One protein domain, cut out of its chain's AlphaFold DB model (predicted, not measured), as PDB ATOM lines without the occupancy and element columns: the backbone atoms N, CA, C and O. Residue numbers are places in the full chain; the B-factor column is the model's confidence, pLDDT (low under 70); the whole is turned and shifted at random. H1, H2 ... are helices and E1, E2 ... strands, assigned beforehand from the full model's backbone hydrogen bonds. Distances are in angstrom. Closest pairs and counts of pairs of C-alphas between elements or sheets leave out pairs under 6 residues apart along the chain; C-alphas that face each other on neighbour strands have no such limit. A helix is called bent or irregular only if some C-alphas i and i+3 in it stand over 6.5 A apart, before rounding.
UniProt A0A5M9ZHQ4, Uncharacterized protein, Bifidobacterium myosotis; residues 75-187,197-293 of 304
ATOM      1  N   ARG A  75     247.502 299.040 277.856       60.75
ATOM      2  CA  ARG A  75     247.352 298.008 276.803       60.75
ATOM      3  C   ARG A  75     248.616 297.687 276.009       60.75
ATOM      4  O   ARG A  75     248.978 296.516 275.937       60.75
ATOM      5  N   VAL A  76     249.326 298.686 275.488       62.97
ATOM      6  CA  VAL A  76     250.661 298.510 274.885       62.97
ATOM      7  C   VAL A  76     251.681 299.251 275.755       62.97
ATOM      8  O   VAL A  76     251.499 300.447 275.992       62.97
ATOM      9  N   PRO A  77     252.731 298.583 276.269       70.25
ATOM     10  CA  PRO A  77     253.644 299.206 277.220       70.25
ATOM     11  C   PRO A  77     254.590 300.178 276.515       70.25
ATOM     12  O   PRO A  77     255.616 299.772 275.980       70.25
ATOM     13  N   LEU A  78     254.238 301.464 276.511       78.00
ATOM     14  CA  LEU A  78     255.045 302.528 275.914       78.00
ATOM     15  C   LEU A  78     255.983 303.160 276.946       78.00
ATOM     16  O   LEU A  78     255.568 303.489 278.057       78.00
ATOM     17  N   ILE A  79     257.237 303.384 276.553       77.75
ATOM     18  CA  ILE A  79     258.243 304.053 277.382       77.75
ATOM     19  C   ILE A  79     258.014 305.567 277.345       77.75
ATOM     20  O   ILE A  79     257.841 306.155 276.273       77.75
ATOM     21  N   THR A  80     258.054 306.203 278.516       78.75
ATOM     22  CA  THR A  80     258.007 307.664 278.648       78.75
ATOM     23  C   THR A  80     259.409 308.262 278.554       78.75
ATOM     24  O   THR A  80     260.324 307.840 279.260       78.75
ATOM     25  N   VAL A  81     259.579 309.283 277.715       78.00
ATOM     26  CA  VAL A  81     260.842 310.010 277.522       78.00
ATOM     27  C   VAL A  81     260.675 311.501 277.833       78.00
ATOM     28  O   VAL A  81     259.590 312.067 277.701       78.00
ATOM     29  N   ARG A  82     261.766 312.166 278.241       71.25
ATOM     30  CA  ARG A  82     261.770 313.580 278.681       71.25
ATOM     31  C   ARG A  82     261.749 314.614 277.539       71.25
ATOM     32  O   ARG A  82     261.930 315.797 277.792       71.25
ATOM     33  N   GLY A  83     261.543 314.202 276.290       76.81
ATOM     34  CA  GLY A  83     261.584 315.105 275.140       76.81
ATOM     35  C   GLY A  83     261.218 314.422 273.828       76.81
ATOM     36  O   GLY A  83     260.845 313.251 273.803       76.81
ATOM     37  N   ARG A  84     261.308 315.163 272.719       84.62
ATOM     38  CA  ARG A  84     261.121 314.583 271.384       84.62
ATOM     39  C   ARG A  84     262.349 313.751 271.025       84.62
ATOM     40  O   ARG A  84     263.459 314.263 271.103       84.62
ATOM     41  N   VAL A  85     262.137 312.516 270.580       84.69
ATOM     42  CA  VAL A  85     263.193 311.713 269.951       84.69
ATOM     43  C   VAL A  85     263.484 312.320 268.580       84.69
ATOM     44  O   VAL A  85     262.617 312.309 267.702       84.69
ATOM     45  N   ALA A  86     264.668 312.903 268.419       86.50
ATOM     46  CA  ALA A  86     265.051 313.663 267.227       86.50
ATOM     47  C   ALA A  86     266.372 313.192 266.608       86.50
ATOM     48  O   ALA A  86     266.672 313.564 265.474       86.50
ATOM     49  N   ARG A  87     267.158 312.380 267.324       91.44
ATOM     50  CA  ARG A  87     268.474 311.918 266.870       91.44
ATOM     51  C   ARG A  87     268.550 310.388 266.772       91.44
ATOM     52  O   ARG A  87     267.916 309.704 267.579       91.44
ATOM     53  N   PRO A  88     269.355 309.830 265.846       93.00
ATOM     54  CA  PRO A  88     269.496 308.379 265.705       93.00
ATOM     55  C   PRO A  88     269.973 307.659 266.974       93.00
ATOM     56  O   PRO A  88     269.532 306.550 267.258       93.00
ATOM     57  N   ASP A  89     270.833 308.285 267.785       91.62
ATOM     58  CA  ASP A  89     271.282 307.706 269.056       91.62
ATOM     59  C   ASP A  89     270.153 307.628 270.095       91.62
ATOM     60  O   ASP A  89     270.093 306.670 270.863       91.62
ATOM     61  N   GLU A  90     269.232 308.592 270.108       90.19
ATOM     62  CA  GLU A  90     268.048 308.565 270.975       90.19
ATOM     63  C   GLU A  90     267.068 307.469 270.544       90.19
ATOM     64  O   GLU A  90     266.560 306.733 271.394       90.19
ATOM     65  N   ALA A  91     266.842 307.324 269.234       91.25
ATOM     66  CA  ALA A  91     266.014 306.258 268.679       91.25
ATOM     67  C   ALA A  91     266.600 304.877 269.008       91.25
ATOM     68  O   ALA A  91     265.893 304.035 269.557       91.25
ATOM     69  N   ALA A  92     267.903 304.671 268.796       92.38
ATOM     70  CA  ALA A  92     268.574 303.405 269.096       92.38
ATOM     71  C   ALA A  92     268.483 303.020 270.584       92.38
ATOM     72  O   ALA A  92     268.248 301.858 270.917       92.38
ATOM     73  N   ARG A  93     268.616 303.993 271.498       90.31
ATOM     74  CA  ARG A  93     268.419 303.764 272.940       90.31
ATOM     75  C   ARG A  93     266.987 303.348 273.263       90.31
ATOM     76  O   ARG A  93     266.791 302.435 274.060       90.31
ATOM     77  N   LEU A  94     266.000 303.986 272.637       88.19
ATOM     78  CA  LEU A  94     264.590 303.638 272.808       88.19
ATOM     79  C   LEU A  94     264.280 302.234 272.257       88.19
ATOM     80  O   LEU A  94     263.585 301.462 272.913       88.19
ATOM     81  N   GLN A  95     264.840 301.860 271.104       91.69
ATOM     82  CA  GLN A  95     264.702 300.508 270.547       91.69
ATOM     83  C   GLN A  95     265.314 299.444 271.468       91.69
ATOM     84  O   GLN A  95     264.683 298.423 271.751       91.69
ATOM     85  N   LEU A  96     266.518 299.703 271.989       88.19
ATOM     86  CA  LEU A  96     267.179 298.825 272.954       88.19
ATOM     87  C   LEU A  96     266.357 298.683 274.242       88.19
ATOM     88  O   LEU A  96     266.229 297.590 274.791       88.19
ATOM     89  N   ALA A  97     265.764 299.775 274.705       85.38
ATOM     90  CA  ALA A  97     264.907 299.759 275.870       85.38
ATOM     91  C   ALA A  97     263.636 298.922 275.661       85.38
ATOM     92  O   ALA A  97     263.324 298.060 276.485       85.38
ATOM     93  N   TYR A  98     262.944 299.076 274.529       85.75
ATOM     94  CA  TYR A  98     261.801 298.222 274.193       85.75
ATOM     95  C   TYR A  98     262.179 296.741 274.089       85.75
ATOM     96  O   TYR A  98     261.430 295.886 274.560       85.75
ATOM     97  N   ARG A  99     263.361 296.417 273.555       84.12
ATOM     98  CA  ARG A  99     263.884 295.044 273.573       84.12
ATOM     99  C   ARG A  99     263.986 294.496 275.000       84.12
ATOM    100  O   ARG A  99     263.583 293.368 275.263       84.12
ATOM    101  N   THR A 100     264.475 295.296 275.949       76.00
ATOM    102  CA  THR A 100     264.626 294.854 277.349       76.00
ATOM    103  C   THR A 100     263.287 294.626 278.063       76.00
ATOM    104  O   THR A 100     263.218 293.809 278.988       76.00
ATOM    105  N   LEU A 101     262.196 295.249 277.595       68.94
ATOM    106  CA  LEU A 101     260.851 295.019 278.132       68.94
ATOM    107  C   LEU A 101     260.379 293.574 277.957       68.94
ATOM    108  O   LEU A 101     259.640 293.095 278.818       68.94
ATOM    109  N   GLN A 102     260.831 292.851 276.926       63.88
ATOM    110  CA  GLN A 102     260.511 291.428 276.738       63.88
ATOM    111  C   GLN A 102     260.823 290.609 277.992       63.88
ATOM    112  O   GLN A 102     259.984 289.841 278.470       63.88
ATOM    113  N   SER A 103     262.013 290.817 278.558       58.69
ATOM    114  CA  SER A 103     262.514 290.021 279.675       58.69
ATOM    115  C   SER A 103     261.726 290.266 280.962       58.69
ATOM    116  O   SER A 103     261.684 289.386 281.819       58.69
ATOM    117  N   ARG A 104     261.056 291.421 281.077       58.75
ATOM    118  CA  ARG A 104     260.241 291.801 282.239       58.75
ATOM    119  C   ARG A 104     258.745 291.525 282.017       58.75
ATOM    120  O   ARG A 104     258.112 290.910 282.864       58.75
ATOM    121  N   PHE A 105     258.163 291.890 280.875       56.62
ATOM    122  CA  PHE A 105     256.725 291.709 280.615       56.62
ATOM    123  C   PHE A 105     256.332 290.258 280.310       56.62
ATOM    124  O   PHE A 105     255.390 289.738 280.916       56.62
ATOM    125  N   ALA A 106     257.042 289.584 279.395       54.59
ATOM    126  CA  ALA A 106     256.636 288.265 278.900       54.59
ATOM    127  C   ALA A 106     256.839 287.148 279.942       54.59
ATOM    128  O   ALA A 106     256.115 286.156 279.932       54.59
ATOM    129  N   ARG A 107     257.780 287.322 280.883       51.19
ATOM    130  CA  ARG A 107     258.033 286.358 281.971       51.19
ATOM    131  C   ARG A 107     256.971 286.381 283.076       51.19
ATOM    132  O   ARG A 107     256.839 285.397 283.800       51.19
ATOM    133  N   HIS A 108     256.216 287.473 283.220       47.06
ATOM    134  CA  HIS A 108     255.330 287.691 284.374       47.06
ATOM    135  C   HIS A 108     253.829 287.611 284.068       47.06
ATOM    136  O   HIS A 108     253.020 287.625 284.996       47.06
ATOM    137  N   THR A 109     253.415 287.493 282.805       46.59
ATOM    138  CA  THR A 109     251.988 287.428 282.455       46.59
ATOM    139  C   THR A 109     251.514 285.994 282.200       46.59
ATOM    140  O   THR A 109     251.916 285.336 281.249       46.59
ATOM    141  N   ARG A 110     250.572 285.513 283.029       47.09
ATOM    142  CA  ARG A 110     249.886 284.206 282.884       47.09
ATOM    143  C   ARG A 110     248.739 284.223 281.854       47.09
ATOM    144  O   ARG A 110     247.885 283.335 281.861       47.09
ATOM    145  N   ALA A 111     248.662 285.246 281.003       45.12
ATOM    146  CA  ALA A 111     247.486 285.551 280.188       45.12
ATOM    147  C   ALA A 111     247.367 284.643 278.950       45.12
ATOM    148  O   ALA A 111     247.607 285.052 277.825       45.12
ATOM    149  N   GLY A 112     246.951 283.392 279.150       50.00
ATOM    150  CA  GLY A 112     246.664 282.437 278.075       50.00
ATOM    151  C   GLY A 112     245.261 282.575 277.474       50.00
ATOM    152  O   GLY A 112     244.549 281.575 277.403       50.00
ATOM    153  N   ARG A 113     244.824 283.777 277.068       54.78
ATOM    154  CA  ARG A 113     243.460 283.999 276.538       54.78
ATOM    155  C   ARG A 113     243.436 284.546 275.106       54.78
ATOM    156  O   ARG A 113     242.729 285.501 274.819       54.78
ATOM    157  N   ARG A 114     244.066 283.836 274.165       66.94
ATOM    158  CA  ARG A 114     243.984 284.141 272.716       66.94
ATOM    159  C   ARG A 114     242.593 283.957 272.088       66.94
ATOM    160  O   ARG A 114     242.440 284.074 270.879       66.94
ATOM    161  N   LEU A 115     241.567 283.662 272.886       59.88
ATOM    162  CA  LEU A 115     240.187 283.530 272.415       59.88
ATOM    163  C   LEU A 115     239.621 284.859 271.893       59.88
ATOM    164  O   LEU A 115     238.765 284.833 271.015       59.88
ATOM    165  N   SER A 116     240.129 286.001 272.377       65.12
ATOM    166  CA  SER A 116     239.737 287.324 271.874       65.12
ATOM    167  C   SER A 116     240.103 287.536 270.404       65.12
ATOM    168  O   SER A 116     239.416 288.296 269.727       65.12
ATOM    169  N   MET A 117     241.109 286.819 269.880       73.56
ATOM    170  CA  MET A 117     241.515 286.928 268.475       73.56
ATOM    171  C   MET A 117     240.379 286.545 267.522       73.56
ATOM    172  O   MET A 117     240.201 287.207 266.512       73.56
ATOM    173  N   ALA A 118     239.582 285.521 267.851       66.12
ATOM    174  CA  ALA A 118     238.420 285.099 267.055       66.12
ATOM    175  C   ALA A 118     237.086 285.697 267.552       66.12
ATOM    176  O   ALA A 118     236.014 285.209 267.177       66.12
ATOM    177  N   GLY A 119     237.158 286.700 268.432       72.00
ATOM    178  CA  GLY A 119     236.008 287.419 268.968       72.00
ATOM    179  C   GLY A 119     235.505 288.490 268.005       72.00
ATOM    180  O   GLY A 119     235.596 288.346 266.785       72.00
ATOM    181  N   ASP A 120     234.997 289.592 268.553       69.31
ATOM    182  CA  ASP A 120     234.426 290.663 267.739       69.31
ATOM    183  C   ASP A 120     235.452 291.289 266.798       69.31
ATOM    184  O   ASP A 120     235.079 291.669 265.705       69.31
ATOM    185  N   ALA A 121     236.742 291.312 267.128       70.81
ATOM    186  CA  ALA A 121     237.792 291.849 266.256       70.81
ATOM    187  C   ALA A 121     237.989 291.079 264.931       70.81
ATOM    188  O   ALA A 121     238.688 291.565 264.038       70.81
ATOM    189  N   ALA A 122     237.402 289.889 264.797       77.31
ATOM    190  CA  ALA A 122     237.612 289.023 263.651       77.31
ATOM    191  C   ALA A 122     236.595 289.269 262.526       77.31
ATOM    192  O   ALA A 122     235.403 289.467 262.772       77.31
ATOM    193  N   PHE A 123     237.059 289.192 261.282       72.56
ATOM    194  CA  PHE A 123     236.259 289.345 260.069       72.56
ATOM    195  C   PHE A 123     236.667 288.298 259.021       72.56
ATOM    196  O   PHE A 123     237.821 287.871 259.012       72.56
ATOM    197  N   PRO A 124     235.744 287.823 258.168       71.31
ATOM    198  CA  PRO A 124     236.104 286.927 257.078       71.31
ATOM    199  C   PRO A 124     236.820 287.688 255.949       71.31
ATOM    200  O   PRO A 124     236.431 288.809 255.625       71.31
ATOM    201  N   ASP A 125     237.833 287.077 255.333       67.25
ATOM    202  CA  ASP A 125     238.386 287.536 254.054       67.25
ATOM    203  C   ASP A 125     237.556 287.018 252.861       67.25
ATOM    204  O   ASP A 125     236.543 286.331 253.032       67.25
ATOM    205  N   ALA A 126     237.987 287.320 251.631       63.41
ATOM    206  CA  ALA A 126     237.282 286.877 250.423       63.41
ATOM    207  C   ALA A 126     237.280 285.345 250.225       63.41
ATOM    208  O   ALA A 126     236.419 284.828 249.518       63.41
ATOM    209  N   SER A 127     238.200 284.613 250.865       64.94
ATOM    210  CA  SER A 127     238.212 283.143 250.889       64.94
ATOM    211  C   SER A 127     237.313 282.559 251.994       64.94
ATOM    212  O   SER A 127     237.132 281.343 252.087       64.94
ATOM    213  N   GLY A 128     236.744 283.413 252.852       65.75
ATOM    214  CA  GLY A 128     235.997 283.023 254.043       65.75
ATOM    215  C   GLY A 128     236.886 282.619 255.223       65.75
ATOM    216  O   GLY A 128     236.365 282.137 256.242       65.75
ATOM    217  N   ALA A 129     238.208 282.793 255.119       72.50
ATOM    218  CA  ALA A 129     239.144 282.609 256.220       72.50
ATOM    219  C   ALA A 129     238.966 283.716 257.261       72.50
ATOM    220  O   ALA A 129     238.597 284.839 256.937       72.50
ATOM    221  N   LEU A 130     239.195 283.392 258.534       79.12
ATOM    222  CA  LEU A 130     239.013 284.355 259.613       79.12
ATOM    223  C   LEU A 130     240.286 285.190 259.791       79.12
ATOM    224  O   LEU A 130     241.352 284.638 260.058       79.12
ATOM    225  N   CYS A 131     240.148 286.504 259.688       82.81
ATOM    226  CA  CYS A 131     241.228 287.478 259.764       82.81
ATOM    227  C   CYS A 131     240.979 288.506 260.873       82.81
ATOM    228  O   CYS A 131     239.854 288.694 261.331       82.81
ATOM    229  N   THR A 132     242.040 289.167 261.323       84.75
ATOM    230  CA  THR A 132     241.988 290.304 262.253       84.75
ATOM    231  C   THR A 132     243.225 291.181 262.061       84.75
ATOM    232  O   THR A 132     244.194 290.746 261.436       84.75
ATOM    233  N   PHE A 133     243.229 292.394 262.609       84.38
ATOM    234  CA  PHE A 133     244.461 293.163 262.757       84.38
ATOM    235  C   PHE A 133     245.068 292.882 264.122       84.38
ATOM    236  O   PHE A 133     244.372 292.957 265.132       84.38
ATOM    237  N   VAL A 134     246.359 292.560 264.151       87.19
ATOM    238  CA  VAL A 134     247.117 292.360 265.387       87.19
ATOM    239  C   VAL A 134     248.156 293.460 265.495       87.19
ATOM    240  O   VAL A 134     248.984 293.601 264.599       87.19
ATOM    241  N   THR A 135     248.149 294.199 266.600       86.81
ATOM    242  CA  THR A 135     249.139 295.247 266.861       86.81
ATOM    243  C   THR A 135     249.899 294.959 268.145       86.81
ATOM    244  O   THR A 135     249.283 294.764 269.189       86.81
ATOM    245  N   GLY A 136     251.230 294.947 268.104       87.56
ATOM    246  CA  GLY A 136     252.060 294.743 269.295       87.56
ATOM    247  C   GLY A 136     253.477 295.281 269.132       87.56
ATOM    248  O   GLY A 136     253.869 295.683 268.039       87.56
ATOM    249  N   LEU A 137     254.251 295.296 270.217       88.94
ATOM    250  CA  LEU A 137     255.642 295.762 270.193       88.94
ATOM    251  C   LEU A 137     256.582 294.651 269.748       88.94
ATOM    252  O   LEU A 137     256.584 293.578 270.343       88.94
ATOM    253  N   VAL A 138     257.421 294.925 268.758       92.19
ATOM    254  CA  VAL A 138     258.449 294.001 268.289       92.19
ATOM    255  C   VAL A 138     259.620 294.027 269.263       92.19
ATOM    256  O   VAL A 138     260.403 294.971 269.273       92.19
ATOM    257  N   THR A 139     259.752 293.013 270.108       89.00
ATOM    258  CA  THR A 139     260.732 293.046 271.210       89.00
ATOM    259  C   THR A 139     261.768 291.935 271.151       89.00
ATOM    260  O   THR A 139     262.778 292.014 271.846       89.00
ATOM    261  N   ASP A 140     261.548 290.915 270.323       88.12
ATOM    262  CA  ASP A 140     262.457 289.781 270.196       88.12
ATOM    263  C   ASP A 140     262.370 289.152 268.806       88.12
ATOM    264  O   ASP A 140     261.391 289.332 268.075       88.12
ATOM    265  N   ALA A 141     263.408 288.411 268.440       89.31
ATOM    266  CA  ALA A 141     263.511 287.722 267.168       89.31
ATOM    267  C   ALA A 141     264.362 286.460 267.354       89.31
ATOM    268  O   ALA A 141     265.326 286.463 268.116       89.31
ATOM    269  N   ALA A 142     264.010 285.364 266.682       87.38
ATOM    270  CA  ALA A 142     264.731 284.103 266.824       87.38
ATOM    271  C   ALA A 142     265.032 283.467 265.470       87.38
ATOM    272  O   ALA A 142     264.207 283.503 264.551       87.38
ATOM    273  N   ALA A 143     266.205 282.845 265.389       86.62
ATOM    274  CA  ALA A 143     266.618 282.077 264.229       86.62
ATOM    275  C   ALA A 143     265.737 280.831 264.030       86.62
ATOM    276  O   ALA A 143     265.219 280.244 264.987       86.62
ATOM    277  N   GLY A 144     265.560 280.452 262.769       83.31
ATOM    278  CA  GLY A 144     265.002 279.182 262.341       83.31
ATOM    279  C   GLY A 144     266.054 278.064 262.340       83.31
ATOM    280  O   GLY A 144     267.224 278.300 262.644       83.31
ATOM    281  N   PRO A 145     265.646 276.828 262.002       78.62
ATOM    282  CA  PRO A 145     266.546 275.671 261.936       78.62
ATOM    283  C   PRO A 145     267.690 275.811 260.919       78.62
ATOM    284  O   PRO A 145     268.712 275.149 261.049       78.62
ATOM    285  N   ASP A 146     267.507 276.659 259.914       77.69
ATOM    286  CA  ASP A 146     268.447 276.983 258.839       77.69
ATOM    287  C   ASP A 146     269.395 278.146 259.184       77.69
ATOM    288  O   ASP A 146     270.221 278.538 258.364       77.69
ATOM    289  N   GLY A 147     269.287 278.712 260.391       75.94
ATOM    290  CA  GLY A 147     270.070 279.869 260.829       75.94
ATOM    291  C   GLY A 147     269.540 281.220 260.335       75.94
ATOM    292  O   GLY A 147     269.979 282.252 260.840       75.94
ATOM    293  N   ALA A 148     268.564 281.240 259.422       82.31
ATOM    294  CA  ALA A 148     267.894 282.462 258.985       82.31
ATOM    295  C   ALA A 148     266.932 282.983 260.063       82.31
ATOM    296  O   ALA A 148     266.626 282.284 261.030       82.31
ATOM    297  N   LEU A 149     266.415 284.210 259.927       84.12
ATOM    298  CA  LEU A 149     265.402 284.693 260.865       84.12
ATOM    299  C   LEU A 149     264.099 283.898 260.703       84.12
ATOM    300  O   LEU A 149     263.431 283.976 259.676       84.12
ATOM    301  N   GLY A 150     263.733 283.128 261.729       85.00
ATOM    302  CA  GLY A 150     262.599 282.207 261.674       85.00
ATOM    303  C   GLY A 150     261.311 282.777 262.258       85.00
ATOM    304  O   GLY A 150     260.217 282.377 261.849       85.00
ATOM    305  N   ARG A 151     261.413 283.683 263.237       90.44
ATOM    306  CA  ARG A 151     260.251 284.288 263.899       90.44
ATOM    307  C   ARG A 151     260.564 285.627 264.560       90.44
ATOM    308  O   ARG A 151     261.661 285.822 265.083       90.44
ATOM    309  N   VAL A 152     259.554 286.487 264.633       91.69
ATOM    310  CA  VAL A 152     259.559 287.751 265.386       91.69
ATOM    311  C   VAL A 152     258.518 287.704 266.502       91.69
ATOM    312  O   VAL A 152     257.471 287.068 266.353       91.69
ATOM    313  N   MET A 153     258.800 288.335 267.639       90.44
ATOM    314  CA  MET A 153     257.904 288.351 268.793       90.44
ATOM    315  C   MET A 153     257.235 289.709 268.959       90.44
ATOM    316  O   MET A 153     257.909 290.733 269.073       90.44
ATOM    317  N   LEU A 154     255.910 289.684 269.074       90.06
ATOM    318  CA  LEU A 154     255.106 290.803 269.539       90.06
ATOM    319  C   LEU A 154     254.844 290.672 271.042       90.06
ATOM    320  O   LEU A 154     254.330 289.644 271.485       90.06
ATOM    321  N   THR A 155     255.150 291.704 271.823       85.38
ATOM    322  CA  THR A 155     254.745 291.846 273.231       85.38
ATOM    323  C   THR A 155     253.425 292.597 273.334       85.38
ATOM    324  O   THR A 155     253.204 293.566 272.607       85.38
ATOM    325  N   ALA A 156     252.573 292.141 274.259       80.56
ATOM    326  CA  ALA A 156     251.234 292.669 274.510       80.56
ATOM    327  C   ALA A 156     250.406 292.870 273.221       80.56
ATOM    328  O   ALA A 156     249.888 293.963 272.989       80.56
ATOM    329  N   PRO A 157     250.301 291.849 272.345       85.44
ATOM    330  CA  PRO A 157     249.524 291.960 271.118       85.44
ATOM    331  C   PRO A 157     248.065 292.296 271.434       85.44
ATOM    332  O   PRO A 157     247.416 291.607 272.216       85.44
ATOM    333  N   THR A 158     247.538 293.317 270.782       83.06
ATOM    334  CA  THR A 158     246.129 293.721 270.789       83.06
ATOM    335  C   THR A 158     245.487 293.323 269.465       83.06
ATOM    336  O   THR A 158     246.191 293.139 268.470       83.06
ATOM    337  N   VAL A 159     244.164 293.143 269.447       83.94
ATOM    338  CA  VAL A 159     243.420 292.787 268.229       83.94
ATOM    339  C   VAL A 159     242.317 293.787 267.933       83.94
ATOM    340  O   VAL A 159     241.640 294.248 268.851       83.94
ATOM    341  N   SER A 160     242.119 294.100 266.654       77.25
ATOM    342  CA  SER A 160     241.100 295.043 266.194       77.25
ATOM    343  C   SER A 160     240.537 294.656 264.827       77.25
ATOM    344  O   SER A 160     241.168 293.947 264.041       77.25
ATOM    345  N   ARG A 161     239.333 295.162 264.526       72.56
ATOM    346  CA  ARG A 161     238.767 295.139 263.168       72.56
ATOM    347  C   ARG A 161     239.413 296.165 262.240       72.56
ATOM    348  O   ARG A 161     239.258 296.042 261.031       72.56
ATOM    349  N   LEU A 162     240.091 297.172 262.788       71.44
ATOM    350  CA  LEU A 162     240.686 298.272 262.034       71.44
ATOM    351  C   LEU A 162     242.207 298.326 262.252       71.44
ATOM    352  O   LEU A 162     242.679 298.058 263.361       71.44
ATOM    353  N   PRO A 163     242.986 298.684 261.219       67.62
ATOM    354  CA  PRO A 163     244.439 298.742 261.314       67.62
ATOM    355  C   PRO A 163     244.916 299.922 262.170       67.62
ATOM    356  O   PRO A 163     244.341 301.007 262.124       67.62
ATOM    357  N   GLY A 164     246.022 299.732 262.897       59.84
ATOM    358  CA  GLY A 164     246.685 300.792 263.673       59.84
ATOM    359  C   GLY A 164     245.976 301.183 264.970       59.84
ATOM    360  O   GLY A 164     246.428 302.081 265.674       59.84
ATOM    361  N   VAL A 165     244.890 300.493 265.305       67.62
ATOM    362  CA  VAL A 165     244.157 300.687 266.549       67.62
ATOM    363  C   VAL A 165     244.935 300.066 267.713       67.62
ATOM    364  O   VAL A 165     245.271 298.880 267.680       67.62
ATOM    365  N   LEU A 166     245.228 300.879 268.732       67.25
ATOM    366  CA  LEU A 166     245.968 300.489 269.943       67.25
ATOM    367  C   LEU A 166     245.057 300.339 271.175       67.25
ATOM    368  O   LEU A 166     245.528 300.028 272.269       67.25
ATOM    369  N   ASP A 167     243.751 300.553 271.015       60.84
ATOM    370  CA  ASP A 167     242.775 300.636 272.101       60.84
ATOM    371  C   ASP A 167     242.085 299.288 272.407       60.84
ATOM    372  O   ASP A 167     240.881 299.200 272.603       60.84
ATOM    373  N   GLY A 168     242.832 298.196 272.583       64.62
ATOM    374  CA  GLY A 168     242.267 296.863 272.891       64.62
ATOM    375  C   GLY A 168     242.954 296.161 274.068       64.62
ATOM    376  O   GLY A 168     244.168 296.302 274.195       64.62
ATOM    377  N   PRO A 169     242.254 295.416 274.955       69.19
ATOM    378  CA  PRO A 169     242.958 294.608 275.948       69.19
ATOM    379  C   PRO A 169     243.892 293.642 275.213       69.19
ATOM    380  O   PRO A 169     243.524 293.094 274.168       69.19
ATOM    381  N   ALA A 170     245.097 293.438 275.744       75.25
ATOM    382  CA  ALA A 170     246.046 292.522 275.131       75.25
ATOM    383  C   ALA A 170     245.429 291.114 275.011       75.25
ATOM    384  O   ALA A 170     244.884 290.563 275.970       75.25
ATOM    385  N   ALA A 171     245.508 290.531 273.816       76.69
ATOM    386  CA  ALA A 171     245.046 289.184 273.508       76.69
ATOM    387  C   ALA A 171     245.950 288.097 274.119       76.69
ATOM    388  O   ALA A 171     245.501 286.977 274.368       76.69
ATOM    389  N   ASP A 172     247.221 288.420 274.365       78.38
ATOM    390  CA  ASP A 172     248.180 287.586 275.091       78.38
ATOM    391  C   ASP A 172     249.291 288.477 275.680       78.38
ATOM    392  O   ASP A 172     249.409 289.659 275.369       78.38
ATOM    393  N   SER A 173     250.137 287.887 276.513       75.75
ATOM    394  CA  SER A 173     251.454 288.400 276.891       75.75
ATOM    395  C   SER A 173     252.384 288.582 275.687       75.75
ATOM    396  O   SER A 173     253.092 289.587 275.584       75.75
ATOM    397  N   HIS A 174     252.384 287.606 274.776       83.06
ATOM    398  CA  HIS A 174     253.216 287.614 273.587       83.06
ATOM    399  C   HIS A 174     252.662 286.721 272.471       83.06
ATOM    400  O   HIS A 174     251.940 285.741 272.698       83.06
ATOM    401  N   LEU A 175     253.057 287.047 271.245       86.81
ATOM    402  CA  LEU A 175     252.737 286.301 270.040       86.81
ATOM    403  C   LEU A 175     253.984 286.199 269.163       86.81
ATOM    404  O   LEU A 175     254.597 287.208 268.834       86.81
ATOM    405  N   TRP A 176     254.340 284.976 268.780       89.62
ATOM    406  CA  TRP A 176     255.382 284.733 267.790       89.62
ATOM    407  C   TRP A 176     254.753 284.675 266.403       89.62
ATOM    408  O   TRP A 176     253.839 283.880 266.180       89.62
ATOM    409  N   LEU A 177     255.262 285.496 265.493       90.12
ATOM    410  CA  LEU A 177     254.946 285.459 264.072       90.12
ATOM    411  C   LEU A 177     256.078 284.725 263.363       90.12
ATOM    412  O   LEU A 177     257.246 285.079 263.543       90.12
ATOM    413  N   ARG A 178     255.763 283.685 262.594       89.00
ATOM    414  CA  ARG A 178     256.778 282.966 261.820       89.00
ATOM    415  C   ARG A 178     257.089 283.752 260.554       89.00
ATOM    416  O   ARG A 178     256.179 284.187 259.859       89.00
ATOM    417  N   CYS A 179     258.368 283.909 260.247       85.75
ATOM    418  CA  CYS A 179     258.812 284.663 259.078       85.75
ATOM    419  C   CYS A 179     258.469 283.954 257.761       85.75
ATOM    420  O   CYS A 179     258.177 284.620 256.778       85.75
ATOM    421  N   ALA A 180     258.446 282.617 257.755       82.12
ATOM    422  CA  ALA A 180     258.041 281.817 256.594       82.12
ATOM    423  C   ALA A 180     256.556 281.980 256.220       82.12
ATOM    424  O   ALA A 180     256.174 281.672 255.097       82.12
ATOM    425  N   ASP A 181     255.747 282.475 257.157       81.88
ATOM    426  CA  ASP A 181     254.306 282.689 257.006       81.88
ATOM    427  C   ASP A 181     253.986 284.154 256.618       81.88
ATOM    428  O   ASP A 181     252.837 284.600 256.696       81.88
ATOM    429  N   LEU A 182     255.013 284.937 256.270       77.81
ATOM    430  CA  LEU A 182     254.874 286.312 255.806       77.81
ATOM    431  C   LEU A 182     254.406 286.328 254.348       77.81
ATOM    432  O   LEU A 182     255.079 285.782 253.478       77.81
ATOM    433  N   ASP A 183     253.316 287.042 254.082       71.25
ATOM    434  CA  ASP A 183     252.895 287.400 252.729       71.25
ATOM    435  C   ASP A 183     253.211 288.883 252.460       71.25
ATOM    436  O   ASP A 183     252.493 289.762 252.955       71.25
ATOM    437  N   PRO A 184     254.290 289.188 251.710       57.41
ATOM    438  CA  PRO A 184     254.663 290.558 251.377       57.41
ATOM    439  C   PRO A 184     253.875 291.152 250.197       57.41
ATOM    440  O   PRO A 184     254.002 292.350 249.957       57.41
ATOM    441  N   ALA A 185     253.101 290.352 249.451       50.06
ATOM    442  CA  ALA A 185     252.574 290.708 248.127       50.06
ATOM    443  C   ALA A 185     251.035 290.833 248.046       50.06
ATOM    444  O   ALA A 185     250.500 291.061 246.959       50.06
ATOM    445  N   GLY A 186     250.305 290.694 249.156       51.31
ATOM    446  CA  GLY A 186     248.835 290.723 249.188       51.31
ATOM    447  C   GLY A 186     248.175 292.079 248.850       51.31
ATOM    448  O   GLY A 186     247.655 292.747 249.745       51.31
ATOM    449  N   ASP A 187     248.125 292.473 247.567       42.41
ATOM    450  CA  ASP A 187     247.469 293.704 247.059       42.41
ATOM    451  C   ASP A 187     246.072 293.438 246.409       42.41
ATOM    452  O   ASP A 187     245.928 292.512 245.600       42.41
ATOM    453  N   GLU A 197     257.024 303.762 245.547       48.69
ATOM    454  CA  GLU A 197     257.965 302.645 245.663       48.69
ATOM    455  C   GLU A 197     257.656 301.854 246.944       48.69
ATOM    456  O   GLU A 197     257.695 302.410 248.038       48.69
ATOM    457  N   GLY A 198     257.323 300.567 246.822       50.19
ATOM    458  CA  GLY A 198     256.893 299.685 247.917       50.19
ATOM    459  C   GLY A 198     257.990 299.298 248.917       50.19
ATOM    460  O   GLY A 198     258.049 298.149 249.336       50.19
ATOM    461  N   ARG A 199     258.877 300.225 249.282       59.25
ATOM    462  CA  ARG A 199     260.015 299.987 250.173       59.25
ATOM    463  C   ARG A 199     259.648 300.251 251.625       59.25
ATOM    464  O   ARG A 199     259.080 301.288 251.931       59.25
ATOM    465  N   GLY A 200     260.035 299.372 252.540       69.81
ATOM    466  CA  GLY A 200     259.883 299.611 253.972       69.81
ATOM    467  C   GLY A 200     260.755 298.680 254.799       69.81
ATOM    468  O   GLY A 200     261.483 297.850 254.264       69.81
ATOM    469  N   ALA A 201     260.697 298.831 256.119       81.50
ATOM    470  CA  ALA A 201     261.452 297.974 257.027       81.50
ATOM    471  C   ALA A 201     260.688 297.743 258.336       81.50
ATOM    472  O   ALA A 201     259.701 298.419 258.633       81.50
ATOM    473  N   ILE A 202     261.144 296.807 259.148       87.94
ATOM    474  CA  ILE A 202     260.658 296.615 260.513       87.94
ATOM    475  C   ILE A 202     261.879 296.552 261.404       87.94
ATOM    476  O   ILE A 202     262.796 295.776 261.137       87.94
ATOM    477  N   HIS A 203     261.879 297.340 262.468       92.19
ATOM    478  CA  HIS A 203     262.949 297.336 263.449       92.19
ATOM    479  C   HIS A 203     262.461 296.800 264.788       92.19
ATOM    480  O   HIS A 203     261.276 296.850 265.132       92.19
ATOM    481  N   MET A 204     263.407 296.321 265.586       91.69
ATOM    482  CA  MET A 204     263.144 296.052 266.989       91.69
ATOM    483  C   MET A 204     262.756 297.350 267.712       91.69
ATOM    484  O   MET A 204     263.271 298.430 267.420       91.69
ATOM    485  N   GLY A 205     261.832 297.232 268.657       89.69
ATOM    486  CA  GLY A 205     261.247 298.320 269.430       89.69
ATOM    487  C   GLY A 205     260.058 299.013 268.769       89.69
ATOM    488  O   GLY A 205     259.379 299.797 269.425       89.69
ATOM    489  N   GLU A 206     259.764 298.721 267.503       90.19
ATOM    490  CA  GLU A 206     258.603 299.300 266.837       90.19
ATOM    491  C   GLU A 206     257.304 298.629 267.271       90.19
ATOM    492  O   GLU A 206     257.236 297.426 267.513       90.19
ATOM    493  N   THR A 207     256.235 299.413 267.318       88.44
ATOM    494  CA  THR A 207     254.884 298.866 267.271       88.44
ATOM    495  C   THR A 207     254.632 298.400 265.847       88.44
ATOM    496  O   THR A 207     254.765 299.196 264.923       88.44
ATOM    497  N   LEU A 208     254.274 297.132 265.673       88.00
ATOM    498  CA  LEU A 208     253.937 296.527 264.395       88.00
ATOM    499  C   LEU A 208     252.455 296.158 264.389       88.00
ATOM    500  O   LEU A 208     252.007 295.370 265.220       88.00
ATOM    501  N   CYS A 209     251.719 296.709 263.429       85.44
ATOM    502  CA  CYS A 209     250.384 296.264 263.059       85.44
ATOM    503  C   CYS A 209     250.502 295.307 261.874       85.44
ATOM    504  O   CYS A 209     251.099 295.655 260.853       85.44
ATOM    505  N   VAL A 210     249.887 294.134 261.986       85.06
ATOM    506  CA  VAL A 210     249.795 293.143 260.913       85.06
ATOM    507  C   VAL A 210     248.337 292.822 260.626       85.06
ATOM    508  O   VAL A 210     247.510 292.781 261.538       85.06
ATOM    509  N   ALA A 211     248.019 292.560 259.368       82.38
ATOM    510  CA  ALA A 211     246.825 291.816 259.024       82.38
ATOM    511  C   ALA A 211     247.162 290.344 259.207       82.38
ATOM    512  O   ALA A 211     248.141 289.858 258.648       82.38
ATOM    513  N   ALA A 212     246.397 289.660 260.045       85.00
ATOM    514  CA  ALA A 212     246.674 288.296 260.442       85.00
ATOM    515  C   ALA A 212     245.513 287.395 260.061       85.00
ATOM    516  O   ALA A 212     244.360 287.654 260.417       85.00
ATOM    517  N   ARG A 213     245.836 286.277 259.424       85.31
ATOM    518  CA  ARG A 213     244.926 285.149 259.327       85.31
ATOM    519  C   ARG A 213     245.037 284.289 260.572       85.31
ATOM    520  O   ARG A 213     246.127 283.892 260.987       85.31
ATOM    521  N   LEU A 214     243.890 283.967 261.148       84.75
ATOM    522  CA  LEU A 214     243.802 283.177 262.363       84.75
ATOM    523  C   LEU A 214     243.802 281.688 262.046       84.75
ATOM    524  O   LEU A 214     243.102 281.227 261.146       84.75
ATOM    525  N   SER A 215     244.533 280.928 262.853       82.50
ATOM    526  CA  SER A 215     244.508 279.471 262.807       82.50
ATOM    527  C   SER A 215     244.521 278.866 264.201       82.50
ATOM    528  O   SER A 215     245.043 279.450 265.154       82.50
ATOM    529  N   GLY A 216     243.899 277.697 264.324       80.88
ATOM    530  CA  GLY A 216     243.942 276.888 265.532       80.88
ATOM    531  C   GLY A 216     245.177 275.992 265.532       80.88
ATOM    532  O   GLY A 216     245.472 275.348 264.533       80.88
ATOM    533  N   TYR A 217     245.874 275.898 266.660       76.50
ATOM    534  CA  TYR A 217     246.974 274.953 266.843       76.50
ATOM    535  C   TYR A 217     246.961 274.366 268.255       76.50
ATOM    536  O   TYR A 217     246.306 274.890 269.159       76.50
ATOM    537  N   THR A 218     247.687 273.271 268.449       73.12
ATOM    538  CA  THR A 218     247.866 272.645 269.763       73.12
ATOM    539  C   THR A 218     249.231 273.034 270.314       73.12
ATOM    540  O   THR A 218     250.241 272.861 269.634       73.12
ATOM    541  N   ASP A 219     249.272 273.600 271.520       71.38
ATOM    542  CA  ASP A 219     250.537 273.949 272.168       71.38
ATOM    543  C   ASP A 219     251.275 272.716 272.719       71.38
ATOM    544  O   ASP A 219     250.745 271.605 272.746       71.38
ATOM    545  N   SER A 220     252.506 272.914 273.195       70.50
ATOM    546  CA  SER A 220     253.351 271.856 273.774       70.50
ATOM    547  C   SER A 220     252.752 271.166 275.008       70.50
ATOM    548  O   SER A 220     253.270 270.145 275.444       70.50
ATOM    549  N   HIS A 221     251.675 271.712 275.579       72.25
ATOM    550  CA  HIS A 221     250.943 271.147 276.711       72.25
ATOM    551  C   HIS A 221     249.598 270.538 276.285       72.25
ATOM    552  O   HIS A 221     248.740 270.296 277.132       72.25
ATOM    553  N   GLY A 222     249.375 270.326 274.983       68.81
ATOM    554  CA  GLY A 222     248.147 269.730 274.460       68.81
ATOM    555  C   GLY A 222     246.941 270.675 274.439       68.81
ATOM    556  O   GLY A 222     245.829 270.241 274.135       68.81
ATOM    557  N   ARG A 223     247.113 271.969 274.745       72.06
ATOM    558  CA  ARG A 223     246.001 272.930 274.768       72.06
ATOM    559  C   ARG A 223     245.762 273.487 273.375       72.06
ATOM    560  O   ARG A 223     246.689 273.978 272.731       72.06
ATOM    561  N   ARG A 224     244.501 273.496 272.940       71.56
ATOM    562  CA  ARG A 224     244.099 274.196 271.715       71.56
ATOM    563  C   ARG A 224     244.182 275.705 271.924       71.56
ATOM    564  O   ARG A 224     243.639 276.238 272.890       71.56
ATOM    565  N   ARG A 225     244.850 276.389 271.003       73.88
ATOM    566  CA  ARG A 225     245.058 277.836 270.999       73.88
ATOM    567  C   ARG A 225     244.765 278.409 269.624       73.88
ATOM    568  O   ARG A 225     244.822 277.702 268.625       73.88
ATOM    569  N   LEU A 226     244.491 279.707 269.597       79.50
ATOM    570  CA  LEU A 226     244.539 280.493 268.370       79.50
ATOM    571  C   LEU A 226     245.929 281.082 268.194       79.50
ATOM    572  O   LEU A 226     246.597 281.453 269.161       79.50
ATOM    573  N   GLY A 227     246.367 281.152 266.955       82.75
ATOM    574  CA  GLY A 227     247.585 281.817 266.547       82.75
ATOM    575  C   GLY A 227     247.380 282.494 265.206       82.75
ATOM    576  O   GLY A 227     246.264 282.577 264.688       82.75
ATOM    577  N   VAL A 228     248.490 282.964 264.666       85.81
ATOM    578  CA  VAL A 228     248.558 283.553 263.336       85.81
ATOM    579  C   VAL A 228     249.160 282.509 262.409       85.81
ATOM    580  O   VAL A 228     250.211 281.963 262.733       85.81
ATOM    581  N   ALA A 229     248.453 282.190 261.326       81.56
ATOM    582  CA  ALA A 229     248.933 281.262 260.301       81.56
ATOM    583  C   ALA A 229     249.630 281.967 259.148       81.56
ATOM    584  O   ALA A 229     250.584 281.421 258.630       81.56
ATOM    585  N   GLU A 230     249.143 283.139 258.753       83.75
ATOM    586  CA  GLU A 230     249.722 283.981 257.706       83.75
ATOM    587  C   GLU A 230     249.577 285.426 258.163       83.75
ATOM    588  O   GLU A 230     248.598 285.769 258.844       83.75
ATOM    589  N   TRP A 231     250.543 286.272 257.821       84.75
ATOM    590  CA  TRP A 231     250.477 287.680 258.179       84.75
ATOM    591  C   TRP A 231     251.133 288.589 257.156       84.75
ATOM    592  O   TRP A 231     252.099 288.220 256.497       84.75
ATOM    593  N   THR A 232     250.624 289.813 257.098       78.75
ATOM    594  CA  THR A 232     251.129 290.879 256.233       78.75
ATOM    595  C   THR A 232     251.338 292.134 257.075       78.75
ATOM    596  O   THR A 232     250.417 292.535 257.801       78.75
ATOM    597  N   PRO A 233     252.520 292.772 257.035       78.69
ATOM    598  CA  PRO A 233     252.758 294.014 257.751       78.69
ATOM    599  C   PRO A 233     251.886 295.128 257.174       78.69
ATOM    600  O   PRO A 233     251.758 295.283 255.964       78.69
ATOM    601  N   VAL A 234     251.282 295.912 258.062       75.94
ATOM    602  CA  VAL A 234     250.375 297.009 257.699       75.94
ATOM    603  C   VAL A 234     250.980 298.359 258.040       75.94
ATOM    604  O   VAL A 234     250.850 299.315 257.288       75.94
ATOM    605  N   ALA A 235     251.590 298.458 259.212       76.25
ATOM    606  CA  ALA A 235     252.141 299.701 259.719       76.25
ATOM    607  C   ALA A 235     253.176 299.395 260.793       76.25
ATOM    608  O   ALA A 235     252.969 298.493 261.607       76.25
ATOM    609  N   CYS A 236     254.252 300.175 260.826       83.44
ATOM    610  CA  CYS A 236     255.221 300.145 261.906       83.44
ATOM    611  C   CYS A 236     255.582 301.567 262.344       83.44
ATOM    612  O   CYS A 236     255.584 302.499 261.537       83.44
ATOM    613  N   ALA A 237     255.838 301.743 263.639       85.38
ATOM    614  CA  ALA A 237     256.449 302.960 264.155       85.38
ATOM    615  C   ALA A 237     257.112 302.722 265.509       85.38
ATOM    616  O   ALA A 237     256.575 302.021 266.372       85.38
ATOM    617  N   LEU A 238     258.232 303.398 265.744       88.69
ATOM    618  CA  LEU A 238     258.814 303.540 267.072       88.69
ATOM    619  C   LEU A 238     258.028 304.591 267.874       88.69
ATOM    620  O   LEU A 238     258.283 305.795 267.774       88.69
ATOM    621  N   LEU A 239     257.044 304.124 268.641       87.06
ATOM    622  CA  LEU A 239     256.184 304.960 269.481       87.06
ATOM    623  C   LEU A 239     256.798 305.192 270.864       87.06
ATOM    624  O   LEU A 239     257.557 304.370 271.366       87.06
ATOM    625  N   TYR A 240     256.457 306.305 271.506       82.62
ATOM    626  CA  TYR A 240     256.833 306.629 272.884       82.62
ATOM    627  C   TYR A 240     255.812 307.571 273.522       82.62
ATOM    628  O   TYR A 240     254.989 308.169 272.832       82.62
ATOM    629  N   ARG A 241     255.873 307.730 274.845       79.44
ATOM    630  CA  ARG A 241     255.134 308.773 275.567       79.44
ATOM    631  C   ARG A 241     256.061 309.936 275.900       79.44
ATOM    632  O   ARG A 241     257.234 309.733 276.200       79.44
ATOM    633  N   ARG A 242     255.544 311.159 275.885       78.06
ATOM    634  CA  ARG A 242     256.247 312.347 276.390       78.06
ATOM    635  C   ARG A 242     255.292 313.215 277.188       78.06
ATOM    636  O   ARG A 242     254.139 313.343 276.797       78.06
ATOM    637  N   ALA A 243     255.768 313.827 278.263       72.81
ATOM    638  CA  ALA A 243     255.009 314.880 278.926       72.81
ATOM    639  C   ALA A 243     255.068 316.163 278.081       72.81
ATOM    640  O   ALA A 243     256.128 316.503 277.541       72.81
ATOM    641  N   ASP A 244     253.941 316.851 277.929       71.94
ATOM    642  CA  ASP A 244     253.919 318.226 277.436       71.94
ATOM    643  C   ASP A 244     254.226 319.232 278.558       71.94
ATOM    644  O   ASP A 244     254.508 318.851 279.696       71.94
ATOM    645  N   ALA A 245     254.234 320.525 278.217       73.25
ATOM    646  CA  ALA A 245     254.540 321.600 279.163       73.25
ATOM    647  C   ALA A 245     253.560 321.656 280.350       73.25
ATOM    648  O   ALA A 245     253.935 322.131 281.418       73.25
ATOM    649  N   ASP A 246     252.350 321.121 280.173       73.19
ATOM    650  CA  ASP A 246     251.287 321.078 281.175       73.19
ATOM    651  C   ASP A 246     251.305 319.762 281.982       73.19
ATOM    652  O   ASP A 246     250.435 319.527 282.819       73.19
ATOM    653  N   GLY A 247     252.290 318.886 281.740       67.00
ATOM    654  CA  GLY A 247     252.433 317.593 282.409       67.00
ATOM    655  C   GLY A 247     251.562 316.474 281.828       67.00
ATOM    656  O   GLY A 247     251.601 315.355 282.341       67.00
ATOM    657  N   ASN A 248     250.816 316.722 280.746       72.12
ATOM    658  CA  ASN A 248     249.989 315.698 280.111       72.12
ATOM    659  C   ASN A 248     250.846 314.761 279.259       72.12
ATOM    660  O   ASN A 248     251.698 315.197 278.481       72.12
ATOM    661  N   LEU A 249     250.587 313.456 279.351       69.94
ATOM    662  CA  LEU A 249     251.256 312.470 278.510       69.94
ATOM    663  C   LEU A 249     250.669 312.488 277.096       69.94
ATOM    664  O   LEU A 249     249.487 312.226 276.892       69.94
ATOM    665  N   ARG A 250     251.524 312.748 276.109       73.38
ATOM    666  CA  ARG A 250     251.213 312.669 274.681       73.38
ATOM    667  C   ARG A 250     251.920 311.493 274.035       73.38
ATOM    668  O   ARG A 250     253.058 311.169 274.386       73.38
ATOM    669  N   LEU A 251     251.255 310.900 273.050       77.25
ATOM    670  CA  LEU A 251     251.879 309.943 272.152       77.25
ATOM    671  C   LEU A 251     252.893 310.677 271.261       77.25
ATOM    672  O   LEU A 251     252.700 311.819 270.848       77.25
ATOM    673  N   GLY A 252     254.027 310.039 271.017       77.38
ATOM    674  CA  GLY A 252     255.055 310.498 270.099       77.38
ATOM    675  C   GLY A 252     255.499 309.351 269.207       77.38
ATOM    676  O   GLY A 252     255.468 308.192 269.612       77.38
ATOM    677  N   HIS A 253     255.931 309.684 267.996       84.44
ATOM    678  CA  HIS A 253     256.594 308.755 267.088       84.44
ATOM    679  C   HIS A 253     257.993 309.281 266.766       84.44
ATOM    680  O   HIS A 253     258.201 310.494 266.634       84.44
ATOM    681  N   ALA A 254     258.977 308.388 266.676       84.56
ATOM    682  CA  ALA A 254     260.293 308.753 266.170       84.56
ATOM    683  C   ALA A 254     260.237 308.834 264.631       84.56
ATOM    684  O   ALA A 254     259.668 307.939 264.002       84.56
ATOM    685  N   PRO A 255     260.799 309.886 264.004       84.31
ATOM    686  CA  PRO A 255     260.858 309.985 262.551       84.31
ATOM    687  C   PRO A 255     261.556 308.783 261.913       84.31
ATOM    688  O   PRO A 255     262.598 308.333 262.383       84.31
ATOM    689  N   ARG A 256     261.026 308.293 260.793       81.56
ATOM    690  CA  ARG A 256     261.510 307.045 260.195       81.56
ATOM    691  C   ARG A 256     262.990 307.072 259.805       81.56
ATOM    692  O   ARG A 256     263.703 306.113 260.051       81.56
ATOM    693  N   HIS A 257     263.463 308.196 259.274       82.56
ATOM    694  CA  HIS A 257     264.850 308.360 258.825       82.56
ATOM    695  C   HIS A 257     265.894 308.322 259.958       82.56
ATOM    696  O   HIS A 257     267.080 308.205 259.663       82.56
ATOM    697  N   ILE A 258     265.487 308.442 261.232       88.56
ATOM    698  CA  ILE A 258     266.397 308.293 262.383       88.56
ATOM    699  C   ILE A 258     266.306 306.912 263.044       88.56
ATOM    700  O   ILE A 258     267.132 306.596 263.897       88.56
ATOM    701  N   VAL A 259     265.316 306.094 262.675       89.25
ATOM    702  CA  VAL A 259     265.167 304.715 263.153       89.25
ATOM    703  C   VAL A 259     265.924 303.813 262.185       89.25
ATOM    704  O   VAL A 259     265.369 303.361 261.192       89.25
ATOM    705  N   THR A 260     267.217 303.624 262.448       89.44
ATOM    706  CA  THR A 260     268.128 302.890 261.547       89.44
ATOM    707  C   THR A 260     268.838 301.717 262.219       89.44
ATOM    708  O   THR A 260     269.498 300.929 261.550       89.44
ATOM    709  N   ALA A 261     268.779 301.626 263.549       92.25
ATOM    710  CA  ALA A 261     269.410 300.553 264.309       92.25
ATOM    711  C   ALA A 261     268.447 299.372 264.473       92.25
ATOM    712  O   ALA A 261     267.228 299.538 264.410       92.25
ATOM    713  N   LEU A 262     268.988 298.181 264.733       92.62
ATOM    714  CA  LEU A 262     268.207 296.974 265.039       92.62
ATOM    715  C   LEU A 262     267.126 296.632 263.992       92.62
ATOM    716  O   LEU A 262     266.038 296.164 264.339       92.62
ATOM    717  N   GLU A 263     267.419 296.873 262.714       92.06
ATOM    718  CA  GLU A 263     266.571 296.445 261.597       92.06
ATOM    719  C   GLU A 263     266.429 294.919 261.601       92.06
ATOM    720  O   GLU A 263     267.424 294.206 261.702       92.06
ATOM    721  N   LEU A 264     265.200 294.413 261.517       88.56
ATOM    722  CA  LEU A 264     264.901 292.979 261.430       88.56
ATOM    723  C   LEU A 264     264.701 292.532 259.992       88.56
ATOM    724  O   LEU A 264     265.117 291.437 259.613       88.56
ATOM    725  N   MET A 265     264.015 293.365 259.220       85.25
ATOM    726  CA  MET A 265     263.761 293.127 257.813       85.25
ATOM    727  C   MET A 265     263.609 294.429 257.061       85.25
ATOM    728  O   MET A 265     263.054 295.392 257.591       85.25
ATOM    729  N   ALA A 266     263.989 294.376 255.797       80.38
ATOM    730  CA  ALA A 266     263.599 295.321 254.774       80.38
ATOM    731  C   ALA A 266     262.752 294.598 253.723       80.38
ATOM    732  O   ALA A 266     262.855 293.385 253.535       80.38
ATOM    733  N   PHE A 267     261.903 295.335 253.029       73.25
ATOM    734  CA  PHE A 267     261.180 294.835 251.870       73.25
ATOM    735  C   PHE A 267     261.152 295.904 250.785       73.25
ATOM    736  O   PHE A 267     261.182 297.097 251.088       73.25
ATOM    737  N   ASP A 268     261.116 295.480 249.527       64.38
ATOM    738  CA  ASP A 268     261.203 296.354 248.348       64.38
ATOM    739  C   ASP A 268     259.992 296.230 247.407       64.38
ATOM    740  O   ASP A 268     260.058 296.538 246.218       64.38
ATOM    741  N   GLY A 269     258.864 295.800 247.966       53.69
ATOM    742  CA  GLY A 269     257.576 295.678 247.290       53.69
ATOM    743  C   GLY A 269     257.324 294.289 246.719       53.69
ATOM    744  O   GLY A 269     256.169 293.943 246.499       53.69
ATOM    745  N   THR A 270     258.366 293.476 246.518       54.97
ATOM    746  CA  THR A 270     258.211 292.080 246.066       54.97
ATOM    747  C   THR A 270     259.133 291.104 246.787       54.97
ATOM    748  O   THR A 270     258.768 289.941 246.947       54.97
ATOM    749  N   ALA A 271     260.286 291.561 247.275       63.31
ATOM    750  CA  ALA A 271     261.200 290.765 248.072       63.31
ATOM    751  C   ALA A 271     261.208 291.227 249.531       63.31
ATOM    752  O   ALA A 271     261.030 292.405 249.849       63.31
ATOM    753  N   VAL A 272     261.451 290.266 250.420       71.38
ATOM    754  CA  VAL A 272     261.738 290.507 251.834       71.38
ATOM    755  C   VAL A 272     263.168 290.073 252.092       71.38
ATOM    756  O   VAL A 272     263.520 288.913 251.883       71.38
ATOM    757  N   ALA A 273     263.984 291.005 252.568       79.31
ATOM    758  CA  ALA A 273     265.329 290.748 253.037       79.31
ATOM    759  C   ALA A 273     265.310 290.708 254.566       79.31
ATOM    760  O   ALA A 273     265.137 291.730 255.230       79.31
ATOM    761  N   TRP A 274     265.474 289.513 255.128       84.25
ATOM    762  CA  TRP A 274     265.641 289.338 256.565       84.25
ATOM    763  C   TRP A 274     267.083 289.602 256.964       84.25
ATOM    764  O   TRP A 274     268.020 289.176 256.285       84.25
ATOM    765  N   ARG A 275     267.266 290.258 258.106       85.88
ATOM    766  CA  ARG A 275     268.588 290.416 258.688       85.88
ATOM    767  C   ARG A 275     269.056 289.116 259.331       85.88
ATOM    768  O   ARG A 275     268.262 288.393 259.933       85.88
ATOM    769  N   ASP A 276     270.360 288.859 259.249       85.44
ATOM    770  CA  ASP A 276     270.999 287.782 260.005       85.44
ATOM    771  C   ASP A 276     270.726 287.954 261.519       85.44
ATOM    772  O   ASP A 276     271.098 288.987 262.098       85.44
ATOM    773  N   PRO A 277     270.096 286.960 262.179       85.69
ATOM    774  CA  PRO A 277     269.822 287.006 263.611       85.69
ATOM    775  C   PRO A 277     271.083 287.186 264.464       85.69
ATOM    776  O   PRO A 277     271.025 287.861 265.491       85.69
ATOM    777  N   LEU A 278     272.223 286.613 264.061       84.56
ATOM    778  CA  LEU A 278     273.469 286.728 264.823       84.56
ATOM    779  C   LEU A 278     274.038 288.143 264.738       84.56
ATOM    780  O   LEU A 278     274.354 288.733 265.773       84.56
ATOM    781  N   ALA A 279     274.096 288.720 263.535       88.44
ATOM    782  CA  ALA A 279     274.478 290.116 263.342       88.44
ATOM    783  C   ALA A 279     273.576 291.080 264.131       88.44
ATOM    784  O   ALA A 279     274.070 292.015 264.763       88.44
ATOM    785  N   LEU A 280     272.264 290.828 264.151       89.56
ATOM    786  CA  LEU A 280     271.311 291.606 264.941       89.56
ATOM    787  C   LEU A 280     271.604 291.516 266.449       89.56
ATOM    788  O   LEU A 280     271.606 292.534 267.142       89.56
ATOM    789  N   MET A 281     271.856 290.312 266.974       87.44
ATOM    790  CA  MET A 281     272.187 290.130 268.392       87.44
ATOM    791  C   MET A 281     273.521 290.788 268.761       87.44
ATOM    792  O   MET A 281     273.619 291.392 269.831       87.44
ATOM    793  N   ALA A 282     274.522 290.713 267.881       89.44
ATOM    794  CA  ALA A 282     275.814 291.367 268.065       89.44
ATOM    795  C   ALA A 282     275.682 292.898 268.079       89.44
ATOM    796  O   ALA A 282     276.238 293.549 268.966       89.44
ATOM    797  N   GLU A 283     274.897 293.479 267.164       92.06
ATOM    798  CA  GLU A 283     274.593 294.914 267.183       92.06
ATOM    799  C   GLU A 283     273.914 295.304 268.497       92.06
ATOM    800  O   GLU A 283     274.353 296.235 269.173       92.06
ATOM    801  N   ALA A 284     272.883 294.563 268.905       89.38
ATOM    802  CA  ALA A 284     272.157 294.851 270.132       89.38
ATOM    803  C   ALA A 284     273.055 294.769 271.378       89.38
ATOM    804  O   ALA A 284     272.921 295.589 272.287       89.38
ATOM    805  N   ALA A 285     273.992 293.817 271.417       88.38
ATOM    806  CA  ALA A 285     275.001 293.722 272.469       88.38
ATOM    807  C   ALA A 285     275.980 294.910 272.442       88.38
ATOM    808  O   ALA A 285     276.276 295.478 273.492       88.38
ATOM    809  N   GLY A 286     276.429 295.339 271.259       90.69
ATOM    810  CA  GLY A 286     277.287 296.517 271.099       90.69
ATOM    811  C   GLY A 286     276.613 297.812 271.563       90.69
ATOM    812  O   GLY A 286     277.220 298.607 272.282       90.69
ATOM    813  N   LEU A 287     275.334 298.007 271.223       90.00
ATOM    814  CA  LEU A 287     274.546 299.148 271.701       90.00
ATOM    815  C   LEU A 287     274.342 299.099 273.222       90.00
ATOM    816  O   LEU A 287     274.464 300.129 273.884       90.00
ATOM    817  N   ALA A 288     274.093 297.914 273.787       87.00
ATOM    818  CA  ALA A 288     273.973 297.735 275.233       87.00
ATOM    819  C   ALA A 288     275.283 298.041 275.971       87.00
ATOM    820  O   ALA A 288     275.260 298.736 276.982       87.00
ATOM    821  N   ALA A 289     276.428 297.610 275.438       87.62
ATOM    822  CA  ALA A 289     277.738 297.942 275.997       87.62
ATOM    823  C   ALA A 289     278.029 299.451 275.937       87.62
ATOM    824  O   ALA A 289     278.632 300.008 276.854       87.62
ATOM    825  N   ARG A 290     277.572 300.133 274.879       89.19
ATOM    826  CA  ARG A 290     277.710 301.589 274.727       89.19
ATOM    827  C   ARG A 290     276.809 302.372 275.688       89.19
ATOM    828  O   ARG A 290     277.178 303.472 276.098       89.19
ATOM    829  N   TRP A 291     275.637 301.836 276.030       86.06
ATOM    830  CA  TRP A 291     274.645 302.490 276.891       86.06
ATOM    831  C   TRP A 291     274.074 301.540 277.955       86.06
ATOM    832  O   TRP A 291     272.881 301.220 277.917       86.06
ATOM    833  N   PRO A 292     274.885 301.129 278.943       72.88
ATOM    834  CA  PRO A 292     274.491 300.114 279.924       72.88
ATOM    835  C   PRO A 292     273.240 300.514 280.724       72.88
ATOM    836  O   PRO A 292     272.357 299.698 280.963       72.88
ATOM    837  N   SER A 293     273.077 301.805 281.030       67.50
ATOM    838  CA  SER A 293     271.940 302.317 281.807       67.50
ATOM    839  C   SER A 293     270.604 302.369 281.056       67.50
ATOM    840  O   SER A 293     269.564 302.540 281.693       67.50
TER     841      SER A 293
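What this domain is: This is residues 75 to 187 and 197 to 293 of the 304 residues of an uncharacterized protein of Bifidobacterium myosotis (UniProt A0A5M9ZHQ4). One strongly twisted sheet of five strands, in the order E3 E2 E1 E5 E6, folds back on itself, E3 and E2 facing E5 and E6, while a small sheet of E4 E9 E10 lies partly face to face with it, strands crossed. H1 crosses the larger sheet, H3 packs across H1, and the hairpin of E7 and E8 follows E6. The printed part has 210 residues, with three named helices and ten named strands in the order H1, H2, E1 to E10, H3; the sheets are antiparallel and the class is mixed, helices and strands. It is compact, with a radius of gyration of the C-alphas of 17.0 A and spans of 47 by 43 by 40 A.

How they stand to each other: H1, residues 88 to 108, is on the sheet of E1, residues 130 to 143, E2, 149 to 160, E3, 174 to 178, E5, 207 to 218, and E6, 224 to 237, at a height over the sheet of 8.1 A; its closest C-alphas to E1 are Arg 99 and Thr 139, 4.4 A. H2, residues 114 to 118, is on the same face, its C-alpha of Arg 114 closest to that of Leu 226 in E6, 5.7 A. E1, E2 and E3 form a meander, each strand the antiparallel neighbour of the one before: N 135 and O 158 are 2.9 A apart, N 152 and O 177 2.9 A. E1 bends by 99 degrees at residue 139 and is the hinge of a folded sheet, one sheet bent back into two leaves that face each other. E4, residues 199 to 203, E9, 263 to 268, and E10, 272 to 274, make a sandwich, two sheets face to face, with the larger sheet, strands at 86 degrees; N 200 and O 267 are 2.9 A apart. E5 is antiparallel to E1, with N 132 and O 212 2.9 A apart, and forms a hairpin with E6, with N 209 and O 235 2.8 A apart. E7, residues 239 to 243, and E8, 249 to 253, form a hairpin, N 240 and O 252 2.9 A apart. H3, residues 277 to 290, touches H1 with residues 284 to 288 alone, the closest C-alphas being Leu 96 and Ala 284, 7.0 A, about perpendicular at 72 degrees, only just past steep. Every O i to N i+4 pair is within hydrogen-bond range in H3, 12 of 17 in H1 and 0 of 1 in H2, where 2 of 2 O i to N i+3 pairs are.

Where its parts are: H1 begins at C-alpha 88 (269.496, 308.379, 265.705) and is 31.3 A long. E1 is 28.1 A, E2 26.9 A, E5 27.3 A and E6 32.2 A. H3, 20.0 A long, ends at C-alpha 290 (277.710, 301.589, 274.727).

The domain as a whole: The farthest C-alphas, of Gly 222 and Ala 245, are 52.5 A apart. Residues 188 to 196 are not printed; C-alphas 187 and 197 are 13.9 A apart. The links H2 to E1 and E2 to E3 are long. Mean pLDDT of the printed part is 77.7, with 47 residues under 70, among them 101 to 116.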